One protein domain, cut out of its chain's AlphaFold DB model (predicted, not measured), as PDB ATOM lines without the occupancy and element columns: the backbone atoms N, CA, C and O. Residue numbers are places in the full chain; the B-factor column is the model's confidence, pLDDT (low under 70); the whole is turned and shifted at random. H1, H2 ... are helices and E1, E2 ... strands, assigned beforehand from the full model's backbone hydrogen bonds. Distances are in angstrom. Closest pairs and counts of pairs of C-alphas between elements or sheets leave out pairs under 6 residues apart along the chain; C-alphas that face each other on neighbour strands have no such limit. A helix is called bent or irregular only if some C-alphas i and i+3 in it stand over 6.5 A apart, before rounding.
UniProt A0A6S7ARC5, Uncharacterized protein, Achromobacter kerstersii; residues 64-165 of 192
ATOM      1  N   ALA A  64      96.922 238.557  -4.005       93.12
ATOM      2  CA  ALA A  64      96.386 237.466  -4.813       93.12
ATOM      3  C   ALA A  64      94.855 237.313  -4.728       93.12
ATOM      4  O   ALA A  64      94.280 236.628  -5.576       93.12
ATOM      5  N   ALA A  65      94.189 237.939  -3.750       95.06
ATOM      6  CA  ALA A  65      92.773 237.720  -3.452       95.06
ATOM      7  C   ALA A  65      91.852 237.892  -4.676       95.06
ATOM      8  O   ALA A  65      91.048 237.010  -4.964       95.06
ATOM      9  N   ASP A  66      92.006 238.974  -5.449       92.12
ATOM     10  CA  ASP A  66      91.169 239.226  -6.637       92.12
ATOM     11  C   ASP A  66      91.330 238.132  -7.709       92.12
ATOM     12  O   ASP A  66      90.357 237.701  -8.332       92.12
ATOM     13  N   ARG A  67      92.558 237.627  -7.887       91.81
ATOM     14  CA  ARG A  67      92.854 236.547  -8.839       91.81
ATOM     15  C   ARG A  67      92.297 235.215  -8.356       91.81
ATOM     16  O   ARG A  67      91.735 234.476  -9.161       91.81
ATOM     17  N   ILE A  68      92.413 234.924  -7.061       93.94
ATOM     18  CA  ILE A  68      91.836 233.722  -6.445       93.94
ATOM     19  C   ILE A  68      90.325 233.695  -6.686       93.94
ATOM     20  O   ILE A  68      89.822 232.700  -7.210       93.94
ATOM     21  N   GLY A  69      89.624 234.798  -6.412       92.38
ATOM     22  CA  GLY A  69      88.180 234.888  -6.625       92.38
ATOM     23  C   GLY A  69      87.775 234.649  -8.072       92.38
ATOM     24  O   GLY A  69      87.051 233.699  -8.374       92.38
ATOM     25  N   LYS A  70      88.318 235.456  -8.986       90.75
ATOM     26  CA  LYS A  70      87.917 235.434 -10.400       90.75
ATOM     27  C   LYS A  70      88.337 234.167 -11.141       90.75
ATOM     28  O   LYS A  70      87.644 233.716 -12.049       90.75
ATOM     29  N   HIS A  71      89.533 233.644 -10.867       89.00
ATOM     30  CA  HIS A  71      90.108 232.569 -11.686       89.00
ATOM     31  C   HIS A  71      89.881 231.184 -11.088       89.00
ATOM     32  O   HIS A  71      89.715 230.226 -11.850       89.00
ATOM     33  N   PHE A  72      89.827 231.077  -9.760       90.12
ATOM     34  CA  PHE A  72      89.756 229.793  -9.069       90.12
ATOM     35  C   PHE A  72      88.412 229.582  -8.375       90.12
ATOM     36  O   PHE A  72      87.743 228.598  -8.684       90.12
ATOM     37  N   GLU A  73      87.973 230.488  -7.499       89.31
ATOM     38  CA  GLU A  73      86.776 230.267  -6.673       89.31
ATOM     39  C   GLU A  73      85.480 230.222  -7.496       89.31
ATOM     40  O   GLU A  73      84.727 229.251  -7.403       89.31
ATOM     41  N   GLU A  74      85.257 231.193  -8.387       88.62
ATOM     42  CA  GLU A  74      84.078 231.229  -9.277       88.62
ATOM     43  C   GLU A  74      83.970 229.995 -10.191       88.62
ATOM     44  O   GLU A  74      82.916 229.684 -10.748       88.62
ATOM     45  N   ARG A  75      85.085 229.287 -10.391       84.00
ATOM     46  CA  ARG A  75      85.259 228.251 -11.416       84.00
ATOM     47  C   ARG A  75      85.862 226.966 -10.853       84.00
ATOM     48  O   ARG A  75      86.452 226.178 -11.589       84.00
ATOM     49  N   MET A  76      85.659 226.727  -9.566       80.94
ATOM     50  CA  MET A  76      86.388 225.735  -8.775       80.94
ATOM     51  C   MET A  76      86.173 224.272  -9.202       80.94
ATOM     52  O   MET A  76      86.989 223.411  -8.895       80.94
ATOM     53  N   ARG A  77      85.094 223.978  -9.942       79.88
ATOM     54  CA  ARG A  77      84.791 222.637 -10.486       79.88
ATOM     55  C   ARG A  77      85.433 222.358 -11.851       79.88
ATOM     56  O   ARG A  77      85.180 221.309 -12.434       79.88
ATOM     57  N   GLN A  78      86.209 223.296 -12.391       85.44
ATOM     58  CA  GLN A  78      86.858 223.175 -13.695       85.44
ATOM     59  C   GLN A  78      88.374 223.209 -13.515       85.44
ATOM     60  O   GLN A  78      88.867 223.984 -12.698       85.44
ATOM     61  N   ALA A  79      89.099 222.399 -14.289       84.50
ATOM     62  CA  ALA A  79      90.555 222.465 -14.330       84.50
ATOM     63  C   ALA A  79      91.008 223.824 -14.891       84.50
ATOM     64  O   ALA A  79      90.458 224.321 -15.882       84.50
ATOM     65  N   ARG A  80      92.002 224.440 -14.251       87.25
ATOM     66  CA  ARG A  80      92.529 225.762 -14.597       87.25
ATOM     67  C   ARG A  80      94.035 225.729 -14.751       87.25
ATOM     68  O   ARG A  80      94.730 224.946 -14.114       87.25
ATOM     69  N   ARG A  81      94.524 226.617 -15.614       87.06
ATOM     70  CA  ARG A  81      95.957 226.859 -15.731       87.06
ATOM     71  C   ARG A  81      96.442 227.616 -14.493       87.06
ATOM     72  O   ARG A  81      95.702 228.479 -14.011       87.06
ATOM     73  N   PRO A  82      97.657 227.320 -14.011       89.62
ATOM     74  CA  PRO A  82      98.299 228.134 -12.996       89.62
ATOM     75  C   PRO A  82      98.394 229.601 -13.422       89.62
ATOM     76  O   PRO A  82      98.488 229.915 -14.611       89.62
ATOM     77  N   VAL A  83      98.348 230.496 -12.441       90.38
ATOM     78  CA  VAL A  83      98.433 231.945 -12.638       90.38
ATOM     79  C   VAL A  83      99.631 232.461 -11.864       90.38
ATOM     80  O   VAL A  83      99.673 232.332 -10.646       90.38
ATOM     81  N   GLU A  84     100.578 233.083 -12.550       88.19
ATOM     82  CA  GLU A  84     101.763 233.662 -11.917       88.19
ATOM     83  C   GLU A  84     101.399 234.779 -10.932       88.19
ATOM     84  O   GLU A  84     100.515 235.606 -11.186       88.19
ATOM     85  N   LEU A  85     102.099 234.821  -9.803       82.19
ATOM     86  CA  LEU A  85     102.047 235.914  -8.844       82.19
ATOM     87  C   LEU A  85     103.097 236.954  -9.236       82.19
ATOM     88  O   LEU A  85     104.293 236.691  -9.215       82.19
ATOM     89  N   TYR A  86     102.661 238.163  -9.592       65.12
ATOM     90  CA  TYR A  86     103.601 239.234  -9.922       65.12
ATOM     91  C   TYR A  86     104.269 239.756  -8.644       65.12
ATOM     92  O   TYR A  86     103.578 240.151  -7.707       65.12
ATOM     93  N   GLY A  87     105.605 239.809  -8.636       62.19
ATOM     94  CA  GLY A  87     106.395 240.502  -7.610       62.19
ATOM     95  C   GLY A  87     107.188 239.617  -6.639       62.19
ATOM     96  O   GLY A  87     108.004 240.153  -5.884       62.19
ATOM     97  N   GLU A  88     107.024 238.292  -6.664       55.88
ATOM     98  CA  GLU A  88     107.884 237.346  -5.932       55.88
ATOM     99  C   GLU A  88     108.254 236.172  -6.850       55.88
ATOM    100  O   GLU A  88     107.378 235.681  -7.549       55.88
ATOM    101  N   GLN A  89     109.533 235.768  -6.837       56.47
ATOM    102  CA  GLN A  89     110.106 234.511  -7.369       56.47
ATOM    103  C   GLN A  89     109.061 233.494  -7.855       56.47
ATOM    104  O   GLN A  89     108.338 233.032  -6.989       56.47
ATOM    105  N   ASP A  90     109.003 233.160  -9.154       64.31
ATOM    106  CA  ASP A  90     108.351 231.998  -9.821       64.31
ATOM    107  C   ASP A  90     107.149 231.300  -9.139       64.31
ATOM    108  O   ASP A  90     106.912 230.111  -9.341       64.31
ATOM    109  N   ARG A  91     106.360 232.017  -8.336       83.88
ATOM    110  CA  ARG A  91     105.265 231.456  -7.546       83.88
ATOM    111  C   ARG A  91     103.968 231.622  -8.294       83.88
ATOM    112  O   ARG A  91     103.702 232.646  -8.928       83.88
ATOM    113  N   GLN A  92     103.116 230.624  -8.162       91.94
ATOM    114  CA  GLN A  92     101.860 230.548  -8.879       91.94
ATOM    115  C   GLN A  92     100.694 230.350  -7.918       91.94
ATOM    116  O   GLN A  92     100.819 229.806  -6.823       91.94
ATOM    117  N   ILE A  93      99.520 230.792  -8.351       93.56
ATOM    118  CA  ILE A  93      98.240 230.333  -7.831       93.56
ATOM    119  C   ILE A  93      97.845 229.135  -8.686       93.56
ATOM    120  O   ILE A  93      97.789 229.253  -9.913       93.56
ATOM    121  N   ARG A  94      97.560 227.990  -8.068       93.69
ATOM    122  CA  ARG A  94      97.184 226.770  -8.789       93.69
ATOM    123  C   ARG A  94      96.134 225.950  -8.050       93.69
ATOM    124  O   ARG A  94      95.858 226.159  -6.868       93.69
ATOM    125  N   GLN A  95      95.534 225.012  -8.777       94.31
ATOM    126  CA  GLN A  95      94.682 223.976  -8.199       94.31
ATOM    127  C   GLN A  95      95.535 222.807  -7.700       94.31
ATOM    128  O   GLN A  95      96.647 222.617  -8.193       94.31
ATOM    129  N   PRO A  96      95.020 222.013  -6.746       94.94
ATOM    130  CA  PRO A  96      95.645 220.754  -6.387       94.94
ATOM    131  C   PRO A  96      95.700 219.792  -7.582       94.94
ATOM    132  O   PRO A  96      94.907 219.886  -8.521       94.94
ATOM    133  N   GLU A  97      96.629 218.842  -7.509       94.31
ATOM    134  CA  GLU A  97      96.902 217.841  -8.543       94.31
ATOM    135  C   GLU A  97      96.538 216.459  -7.997       94.31
ATOM    136  O   GLU A  97      96.622 216.219  -6.786       94.31
ATOM    137  N   ASP A  98      96.128 215.556  -8.885       94.19
ATOM    138  CA  ASP A  98      95.755 214.188  -8.527       94.19
ATOM    139  C   ASP A  98      96.970 213.445  -7.947       94.19
ATOM    140  O   ASP A  98      98.071 213.495  -8.492       94.19
ATOM    141  N   GLY A  99      96.785 212.767  -6.815       92.75
ATOM    142  CA  GLY A  99      97.829 211.989  -6.141       92.75
ATOM    143  C   GLY A  99      98.901 212.810  -5.415       92.75
ATOM    144  O   GLY A  99      99.686 212.228  -4.667       92.75
ATOM    145  N   ARG A 100      98.931 214.140  -5.571       94.81
ATOM    146  CA  ARG A 100      99.911 215.003  -4.902       94.81
ATOM    147  C   ARG A 100      99.464 215.390  -3.495       94.81
ATOM    148  O   ARG A 100      98.287 215.658  -3.242       94.81
ATOM    149  N   GLU A 101     100.428 215.432  -2.582       94.75
ATOM    150  CA  GLU A 101     100.270 215.972  -1.234       94.75
ATOM    151  C   GLU A 101     100.939 217.343  -1.145       94.75
ATOM    152  O   GLU A 101     102.075 217.514  -1.579       94.75
ATOM    153  N   TYR A 102     100.227 218.303  -0.566       95.06
ATOM    154  CA  TYR A 102     100.688 219.668  -0.346       95.06
ATOM    155  C   TYR A 102     100.850 219.907   1.146       95.06
ATOM    156  O   TYR A 102      99.940 219.619   1.930       95.06
ATOM    157  N   LYS A 103     102.014 220.420   1.549       94.44
ATOM    158  CA  LYS A 103     102.358 220.628   2.960       94.44
ATOM    159  C   LYS A 103     102.596 222.094   3.224       94.44
ATOM    160  O   LYS A 103     103.350 222.730   2.500       94.44
ATOM    161  N   GLY A 104     102.021 222.611   4.300       93.38
ATOM    162  CA  GLY A 104     102.278 223.978   4.721       93.38
ATOM    163  C   GLY A 104     101.108 224.670   5.393       93.38
ATOM    164  O   GLY A 104     100.060 224.054   5.619       93.38
ATOM    165  N   PRO A 105     101.299 225.955   5.726       93.44
ATOM    166  CA  PRO A 105     100.313 226.726   6.450       93.44
ATOM    167  C   PRO A 105      99.145 227.133   5.553       93.44
ATOM    168  O   PRO A 105      99.314 227.462   4.373       93.44
ATOM    169  N   VAL A 106      97.964 227.226   6.156       93.69
ATOM    170  CA  VAL A 106      96.850 227.976   5.570       93.69
ATOM    171  C   VAL A 106      97.156 229.458   5.700       93.69
ATOM    172  O   VAL A 106      97.398 229.970   6.795       93.69
ATOM    173  N   VAL A 107      97.151 230.153   4.568       94.38
ATOM    174  CA  VAL A 107      97.472 231.584   4.485       94.38
ATOM    175  C   VAL A 107      96.252 232.440   4.165       94.38
ATOM    176  O   VAL A 107      96.289 233.650   4.372       94.38
ATOM    177  N   GLY A 108      95.161 231.832   3.699       94.62
ATOM    178  CA  GLY A 108      93.927 232.543   3.401       94.62
ATOM    179  C   GLY A 108      92.708 231.634   3.397       94.62
ATOM    180  O   GLY A 108      92.796 230.477   2.988       94.62
ATOM    181  N   THR A 109      91.563 232.174   3.806       94.25
ATOM    182  CA  THR A 109      90.267 231.491   3.691       94.25
ATOM    183  C   THR A 109      89.245 232.419   3.068       94.25
ATOM    184  O   THR A 109      89.183 233.606   3.369       94.25
ATOM    185  N   THR A 110      88.427 231.858   2.195       94.00
ATOM    186  CA  THR A 110      87.272 232.509   1.571       94.00
ATOM    187  C   THR A 110      86.019 231.704   1.938       94.00
ATOM    188  O   THR A 110      86.130 230.647   2.579       94.00
ATOM    189  N   PRO A 111      84.810 232.145   1.554       90.62
ATOM    190  CA  PRO A 111      83.613 231.341   1.768       90.62
ATOM    191  C   PRO A 111      83.719 229.929   1.168       90.62
ATOM    192  O   PRO A 111      83.352 228.969   1.846       90.62
ATOM    193  N   ASN A 112      84.270 229.777  -0.047       92.50
ATOM    194  CA  ASN A 112      84.288 228.483  -0.739       92.50
ATOM    195  C   ASN A 112      85.669 227.821  -0.841       92.50
ATOM    196  O   ASN A 112      85.738 226.626  -1.143       92.50
ATOM    197  N   CYS A 113      86.758 228.546  -0.583       93.94
ATOM    198  CA  CYS A 113      88.123 228.036  -0.719       93.94
ATOM    199  C   CYS A 113      88.957 228.172   0.556       93.94
ATOM    200  O   CYS A 113      88.819 229.123   1.326       93.94
ATOM    201  N   LEU A 114      89.897 227.244   0.702       94.06
ATOM    202  CA  LEU A 114      91.015 227.299   1.636       94.06
ATOM    203  C   LEU A 114      92.304 227.408   0.818       94.06
ATOM    204  O   LEU A 114      92.490 226.657  -0.137       94.06
ATOM    205  N   ILE A 115      93.168 228.361   1.159       95.69
ATOM    206  CA  ILE A 115      94.397 228.640   0.419       95.69
ATOM    207  C   ILE A 115      95.590 228.244   1.277       95.69
ATOM    208  O   ILE A 115      95.854 228.851   2.320       95.69
ATOM    209  N   GLN A 116      96.307 227.223   0.821       95.12
ATOM    210  CA  GLN A 116      97.519 226.724   1.453       95.12
ATOM    211  C   GLN A 116      98.734 227.279   0.716       95.12
ATOM    212  O   GLN A 116      98.754 227.306  -0.513       95.12
ATOM    213  N   ARG A 117      99.758 227.712   1.454       94.75
ATOM    214  CA  ARG A 117     101.076 227.941   0.858       94.75
ATOM    215  C   ARG A 117     101.854 226.638   0.923       94.75
ATOM    216  O   ARG A 117     102.164 226.178   2.020       94.75
ATOM    217  N   ASP A 118     102.173 226.082  -0.233       94.00
ATOM    218  CA  ASP A 118     103.001 224.886  -0.323       94.00
ATOM    219  C   ASP A 118     104.442 225.210   0.100       94.00
ATOM    220  O   ASP A 118     105.037 226.171  -0.384       94.00
ATOM    221  N   LEU A 119     105.000 224.450   1.039       92.19
ATOM    222  CA  LEU A 119     106.350 224.670   1.562       92.19
ATOM    223  C   LEU A 119     107.434 224.250   0.571       92.19
ATOM    224  O   LEU A 119     108.534 224.790   0.636       92.19
ATOM    225  N   GLU A 120     107.131 223.300  -0.314       91.62
ATOM    226  CA  GLU A 120     108.078 222.832  -1.327       91.62
ATOM    227  C   GLU A 120     108.289 223.897  -2.411       91.62
ATOM    228  O   GLU A 120     109.421 224.262  -2.716       91.62
ATOM    229  N   THR A 121     107.197 224.420  -2.973       91.44
ATOM    230  CA  THR A 121     107.249 225.338  -4.127       91.44
ATOM    231  C   THR A 121     107.069 226.812  -3.765       91.44
ATOM    232  O   THR A 121     107.479 227.697  -4.509       91.44
ATOM    233  N   GLY A 122     106.447 227.111  -2.624       91.06
ATOM    234  CA  GLY A 122     105.980 228.457  -2.292       91.06
ATOM    235  C   GLY A 122     104.683 228.863  -3.004       91.06
ATOM    236  O   GLY A 122     104.206 229.977  -2.765       91.06
ATOM    237  N   ASP A 123     104.109 227.992  -3.841       94.06
ATOM    238  CA  ASP A 123     102.867 228.244  -4.570       94.06
ATOM    239  C   ASP A 123     101.664 228.370  -3.628       94.06
ATOM    240  O   ASP A 123     101.607 227.784  -2.542       94.06
ATOM    241  N   LEU A 124     100.657 229.112  -4.084       95.44
ATOM    242  CA  LEU A 124      99.349 229.177  -3.449       95.44
ATOM    243  C   LEU A 124      98.441 228.102  -4.048       95.44
ATOM    244  O   LEU A 124      98.010 228.198  -5.200       95.44
ATOM    245  N   ILE A 125      98.124 227.091  -3.247       96.38
ATOM    246  CA  ILE A 125      97.232 225.995  -3.620       96.38
ATOM    247  C   ILE A 125      95.818 226.337  -3.169       96.38
ATOM    248  O   ILE A 125      95.562 226.553  -1.983       96.38
ATOM    249  N   VAL A 126      94.888 226.405  -4.122       95.94
ATOM    250  CA  VAL A 126      93.490 226.760  -3.860       95.94
ATOM    251  C   VAL A 126      92.648 225.492  -3.742       95.94
ATOM    252  O   VAL A 126      92.305 224.855  -4.738       95.94
ATOM    253  N   HIS A 127      92.297 225.139  -2.509       94.56
ATOM    254  CA  HIS A 127      91.480 223.977  -2.178       94.56
ATOM    255  C   HIS A 127      90.003 224.345  -2.097       94.56
ATOM    256  O   HIS A 127      89.636 225.348  -1.483       94.56
ATOM    257  N   ALA A 128      89.136 223.490  -2.635       92.94
ATOM    258  CA  ALA A 128      87.699 223.622  -2.442       92.94
ATOM    259  C   ALA A 128      87.310 223.237  -1.012       92.94
ATOM    260  O   ALA A 128      87.356 222.066  -0.645       92.94
ATOM    261  N   ARG A 129      86.889 224.215  -0.203       90.94
ATOM    262  CA  ARG A 129      86.592 224.014   1.224       90.94
ATOM    263  C   ARG A 129      85.478 222.990   1.435       90.94
ATOM    264  O   ARG A 129      85.579 222.152   2.322       90.94
ATOM    265  N   GLY A 130      84.448 223.029   0.590       88.06
ATOM    266  CA  GLY A 130      83.308 222.111   0.656       88.06
ATOM    267  C   GLY A 130      83.612 220.667   0.248       88.06
ATOM    268  O   GLY A 130      82.742 219.816   0.405       88.06
ATOM    269  N   THR A 131      84.804 220.374  -0.283       89.44
ATOM    270  CA  THR A 131      85.196 219.008  -0.664       89.44
ATOM    271  C   THR A 131      86.279 218.417   0.235       89.44
ATOM    272  O   THR A 131      86.760 217.317  -0.022       89.44
ATOM    273  N   LEU A 132      86.666 219.116   1.303       90.94
ATOM    274  CA  LEU A 132      87.582 218.581   2.306       90.94
ATOM    275  C   LEU A 132      86.834 217.627   3.247       90.94
ATOM    276  O   LEU A 132      85.704 217.890   3.653       90.94
ATOM    277  N   ASN A 133      87.483 216.529   3.634       87.38
ATOM    278  CA  ASN A 133      86.921 215.509   4.531       87.38
ATOM    279  C   ASN A 133      86.745 215.972   5.991       87.38
ATOM    280  O   ASN A 133      86.229 215.225   6.820       87.38
ATOM    281  N   ARG A 134      87.201 217.182   6.319       79.00
ATOM    282  CA  ARG A 134      87.063 217.811   7.629       79.00
ATOM    283  C   ARG A 134      86.513 219.218   7.436       79.00
ATOM    284  O   ARG A 134      87.028 219.984   6.622       79.00
ATOM    285  N   SER A 135      85.499 219.572   8.222       69.25
ATOM    286  CA  SER A 135      85.045 220.956   8.339       69.25
ATOM    287  C   SER A 135      86.157 221.795   8.962       69.25
ATOM    288  O   SER A 135      86.591 221.529  10.082       69.25
ATOM    289  N   PHE A 136      86.630 222.796   8.225       68.69
ATOM    290  CA  PHE A 136      87.654 223.706   8.716       68.69
ATOM    291  C   PHE A 136      87.031 224.872   9.474       68.69
ATOM    292  O   PHE A 136      86.329 225.698   8.884       68.69
ATOM    293  N   GLU A 137      87.345 224.946  10.761       65.94
ATOM    294  CA  GLU A 137      87.274 226.156  11.571       65.94
ATOM    295  C   GLU A 137      88.708 226.584  11.873       65.94
ATOM    296  O   GLU A 137      89.554 225.737  12.151       65.94
ATOM    297  N   ILE A 138      89.004 227.881  11.783       67.81
ATOM    298  CA  ILE A 138      90.347 228.375  12.094       67.81
ATOM    299  C   ILE A 138      90.515 228.407  13.605       67.81
ATOM    300  O   ILE A 138      89.977 229.275  14.290       67.81
ATOM    301  N   THR A 139      91.272 227.439  14.098       65.50
ATOM    302  CA  THR A 139      91.575 227.205  15.510       65.50
ATOM    303  C   THR A 139      92.998 227.622  15.883       65.50
ATOM    304  O   THR A 139      93.357 227.578  17.057       65.50
ATOM    305  N   GLY A 140      93.808 228.052  14.910       61.00
ATOM    306  CA  GLY A 140      95.211 228.415  15.106       61.00
ATOM    307  C   GLY A 140      96.173 227.229  15.016       61.00
ATOM    308  O   GLY A 140      97.356 227.399  15.287       61.00
ATOM    309  N   LYS A 141      95.689 226.039  14.635       61.78
ATOM    310  CA  LYS A 141      96.508 224.836  14.390       61.78
ATOM    311  C   LYS A 141      96.853 224.640  12.911       61.78
ATOM    312  O   LYS A 141      97.460 223.646  12.533       61.78
ATOM    313  N   GLU A 142      96.473 225.584  12.055       70.31
ATOM    314  CA  GLU A 142      96.579 225.464  10.598       70.31
ATOM    315  C   GLU A 142      97.956 225.867  10.047       70.31
ATOM    316  O   GLU A 142      98.103 226.083   8.844       70.31
ATOM    317  N   ASP A 143      98.964 225.983  10.913       75.50
ATOM    318  CA  ASP A 143     100.328 226.355  10.528       75.50
ATOM    319  C   ASP A 143     101.126 225.171   9.947       75.50
ATOM    320  O   ASP A 143     102.141 225.385   9.283       75.50
ATOM    321  N   SER A 144     100.648 223.933  10.136       82.50
ATOM    322  CA  SER A 144     101.272 222.710   9.615       82.50
ATOM    323  C   SER A 144     100.206 221.688   9.210       82.50
ATOM    324  O   SER A 144      99.807 220.826   9.993       82.50
ATOM    325  N   LEU A 145      99.712 221.789   7.973       89.12
ATOM    326  CA  LEU A 145      98.745 220.844   7.410       89.12
ATOM    327  C   LEU A 145      99.313 220.137   6.187       89.12
ATOM    328  O   LEU A 145     100.115 220.703   5.446       89.12
ATOM    329  N   ALA A 146      98.850 218.911   5.970       93.19
ATOM    330  CA  ALA A 146      99.043 218.164   4.740       93.19
ATOM    331  C   ALA A 146      97.676 217.922   4.085       93.19
ATOM    332  O   ALA A 146      96.773 217.371   4.723       93.19
ATOM    333  N   ILE A 147      97.516 218.342   2.829       93.94
ATOM    334  CA  ILE A 147      96.288 218.142   2.053       93.94
ATOM    335  C   ILE A 147      96.623 217.369   0.783       93.94
ATOM    336  O   ILE A 147      97.485 217.783   0.010       93.94
ATOM    337  N   SER A 148      95.930 216.258   0.546       94.75
ATOM    338  CA  SER A 148      96.119 215.436  -0.654       94.75
ATOM    339  C   SER A 148      94.800 214.995  -1.276       94.75
ATOM    340  O   SER A 148      93.760 214.937  -0.616       94.75
ATOM    341  N   TYR A 149      94.851 214.667  -2.567       94.81
ATOM    342  CA  TYR A 149      93.708 214.174  -3.337       94.81
ATOM    343  C   TYR A 149      94.081 212.857  -4.024       94.81
ATOM    344  O   TYR A 149      94.476 212.871  -5.189       94.81
ATOM    345  N   PRO A 150      93.967 211.705  -3.336       90.88
ATOM    346  CA  PRO A 150      94.510 210.436  -3.832       90.88
ATOM    347  C   PRO A 150      93.945 209.968  -5.177       90.88
ATOM    348  O   PRO A 150      94.621 209.251  -5.904       90.88
ATOM    349  N   PHE A 151      92.706 210.355  -5.496       91.25
ATOM    350  CA  PHE A 151      92.009 209.911  -6.708       91.25
ATOM    351  C   PHE A 151      91.768 211.042  -7.705       91.25
ATOM    352  O   PHE A 151      91.998 210.863  -8.895       91.25
ATOM    353  N   LYS A 152      91.241 212.177  -7.232       92.50
ATOM    354  CA  LYS A 152      90.867 213.313  -8.076       92.50
ATOM    355  C   LYS A 152      90.866 214.610  -7.276       92.50
ATOM    356  O   LYS A 152      90.170 214.704  -6.266       92.50
ATOM    357  N   ALA A 153      91.594 215.609  -7.747       89.88
ATOM    358  CA  ALA A 153      91.751 216.901  -7.105       89.88
ATOM    359  C   ALA A 153      90.571 217.833  -7.382       89.88
ATOM    360  O   ALA A 153      89.918 218.331  -6.462       89.88
ATOM    361  N   VAL A 154      90.226 218.023  -8.656       88.81
ATOM    362  CA  VAL A 154      89.102 218.884  -9.044       88.81
ATOM    363  C   VAL A 154      87.788 218.106  -8.967       88.81
ATOM    364  O   VAL A 154      87.523 217.204  -9.763       88.81
ATOM    365  N   GLY A 155      86.939 218.478  -8.006       84.75
ATOM    366  CA  GLY A 155      85.630 217.856  -7.778       84.75
ATOM    367  C   GLY A 155      85.668 216.525  -7.019       84.75
ATOM    368  O   GLY A 155      84.616 215.915  -6.848       84.75
ATOM    369  N   GLY A 156      86.845 216.076  -6.572       89.06
ATOM    370  CA  GLY A 156      86.984 214.957  -5.638       89.06
ATOM    371  C   GLY A 156      87.124 215.419  -4.187       89.06
ATOM    372  O   GLY A 156      86.978 216.604  -3.876       89.06
ATOM    373  N   VAL A 157      87.396 214.463  -3.296       91.69
ATOM    374  CA  VAL A 157      87.497 214.697  -1.848       91.69
ATOM    375  C   VAL A 157      88.954 214.902  -1.443       91.69
ATOM    376  O   VAL A 157      89.795 214.043  -1.705       91.69
ATOM    377  N   GLY A 158      89.237 216.029  -0.789       93.06
ATOM    378  CA  GLY A 158      90.551 216.328  -0.224       93.06
ATOM    379  C   GLY A 158      90.691 215.736   1.170       93.06
ATOM    380  O   GLY A 158      89.836 215.954   2.031       93.06
ATOM    381  N   LEU A 159      91.767 214.989   1.397       92.75
ATOM    382  CA  LEU A 159      92.110 214.440   2.700       92.75
ATOM    383  C   LEU A 159      93.024 215.411   3.428       92.75
ATOM    384  O   LEU A 159      94.093 215.742   2.921       92.75
ATOM    385  N   VAL A 160      92.614 215.834   4.621       91.50
ATOM    386  CA  VAL A 160      93.408 216.737   5.454       91.50
ATOM    387  C   VAL A 160      93.992 215.997   6.649       91.50
ATOM    388  O   VAL A 160      93.282 215.286   7.363       91.50
ATOM    389  N   ARG A 161      95.294 216.179   6.866       89.12
ATOM    390  CA  ARG A 161      96.058 215.648   7.997       89.12
ATOM    391  C   ARG A 161      96.834 216.776   8.668       89.12
ATOM    392  O   ARG A 161      97.211 217.750   8.017       89.12
ATOM    393  N   GLU A 162      97.078 216.632   9.962       84.44
ATOM    394  CA  GLU A 162      98.090 217.445  10.636       84.44
ATOM    395  C   GLU A 162      99.448 217.018  10.074       84.44
ATOM    396  O   GLU A 162      99.734 215.823   9.986       84.44
ATOM    397  N   ALA A 163     100.236 217.971   9.580       69.81
ATOM    398  CA  ALA A 163     101.577 217.654   9.118       69.81
ATOM    399  C   ALA A 163     102.445 217.504  10.366       69.81
ATOM    400  O   ALA A 163     102.717 218.499  11.043       69.81
ATOM    401  N   ASP A 164     102.817 216.257  10.674       61.38
ATOM    402  CA  ASP A 164     103.659 215.911  11.814       61.38
ATOM    403  C   ASP A 164     104.845 216.875  11.890       61.38
ATOM    404  O   ASP A 164     105.648 216.985  10.956       61.38
ATOM    405  N   HIS A 165     104.958 217.580  13.016       50.84
ATOM    406  CA  HIS A 165     106.163 218.317  13.366       50.84
ATOM    407  C   HIS A 165     107.275 217.299  13.620       50.84
ATOM    408  O   HIS A 165     107.491 216.899  14.754       50.84
TER     409      HIS A 165
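Overview. This is residues 64 to 165 of the 192 residues of an uncharacterized protein of Achromobacter kerstersii (UniProt A0A6S7ARC5). What does the model look like? Two small sheets, joined where E2 turns into E3, are partly face to face with their strands crossed, and H1 covers the far face of the four-stranded sheet. What are the parts? The 102 printed residues hold, in chain order, H1 and then E1 to E7; one sheet runs E1 E5 E4 E3, mixed, and the other E2 E6 E7, antiparallel. How is it classed and how large is it? It is mixed, helices and strands, with 41 residues in named elements, under half; it is compact and rounded, with a radius of gyration of the C-alphas of 12.5 A and spans of 31 by 26 by 25 A.

Along the chain. Where is the larger sheet? E1 is residues 92 to 94, E5 124 to 128 over 12.9 A, E4 113 to 117 over 13.0 A, and E3 106 to 109. Where is the smaller sheet? E2 is residues 101 to 104 over 10.2 A, E6 145 to 148 over 10.1 A, and E7 159 to 162 over 10.4 A, ending at C-alpha 162 (98.090, 217.445, 10.636). Where is the helix? H1 is residues 64 to 75, 15.9 A, from C-alpha 64 at (96.386, 237.466, -4.813); it is only just irregular, with C-alphas 71 and 74 6.6 A apart.

Arrangement. How is the larger sheet paired? E3 E4 E5 is a meander, each strand the antiparallel neighbour of the one before, with N 115 and O 108 at 2.8 A and N 125 and O 116 at 2.8 A. E1 is parallel to E5, with N 124 and O 92 at 2.8 A. Where is H1? It is on this sheet, two layers with a helix on one face, at a height over the sheet of 9.1 A, over E5 and slantwise to the strands at 36 degrees on the local plane; the closest C-alphas of H1 and E5, Phe 72 and Val 126, are 7.1 A apart. In H1, 6 of 8 O i to N i+4 pairs are within hydrogen-bond range. How does the other sheet join? E2 runs on into E3 at 95 degrees, and the closest C-alphas of E2 and E4, Gly 104 and Arg 117, are 5.7 A apart. E6 is antiparallel to E2, with N 102 and O 147 at 2.8 A, and to E7, with N 159 and O 148 at 2.8 A.

Size, cuts and confidence. How far does it reach? The two C-alphas farthest apart, Lys 70 and His 165, are 34.5 A apart, and the printed part has no cut. Which links are long? H1 to E1 and E5 to E6, 16 residues each. Where is confidence low? Residues 86 to 90, 135 to 141 and 163 to 165 have pLDDT under 70; the mean of the printed part is 86.6.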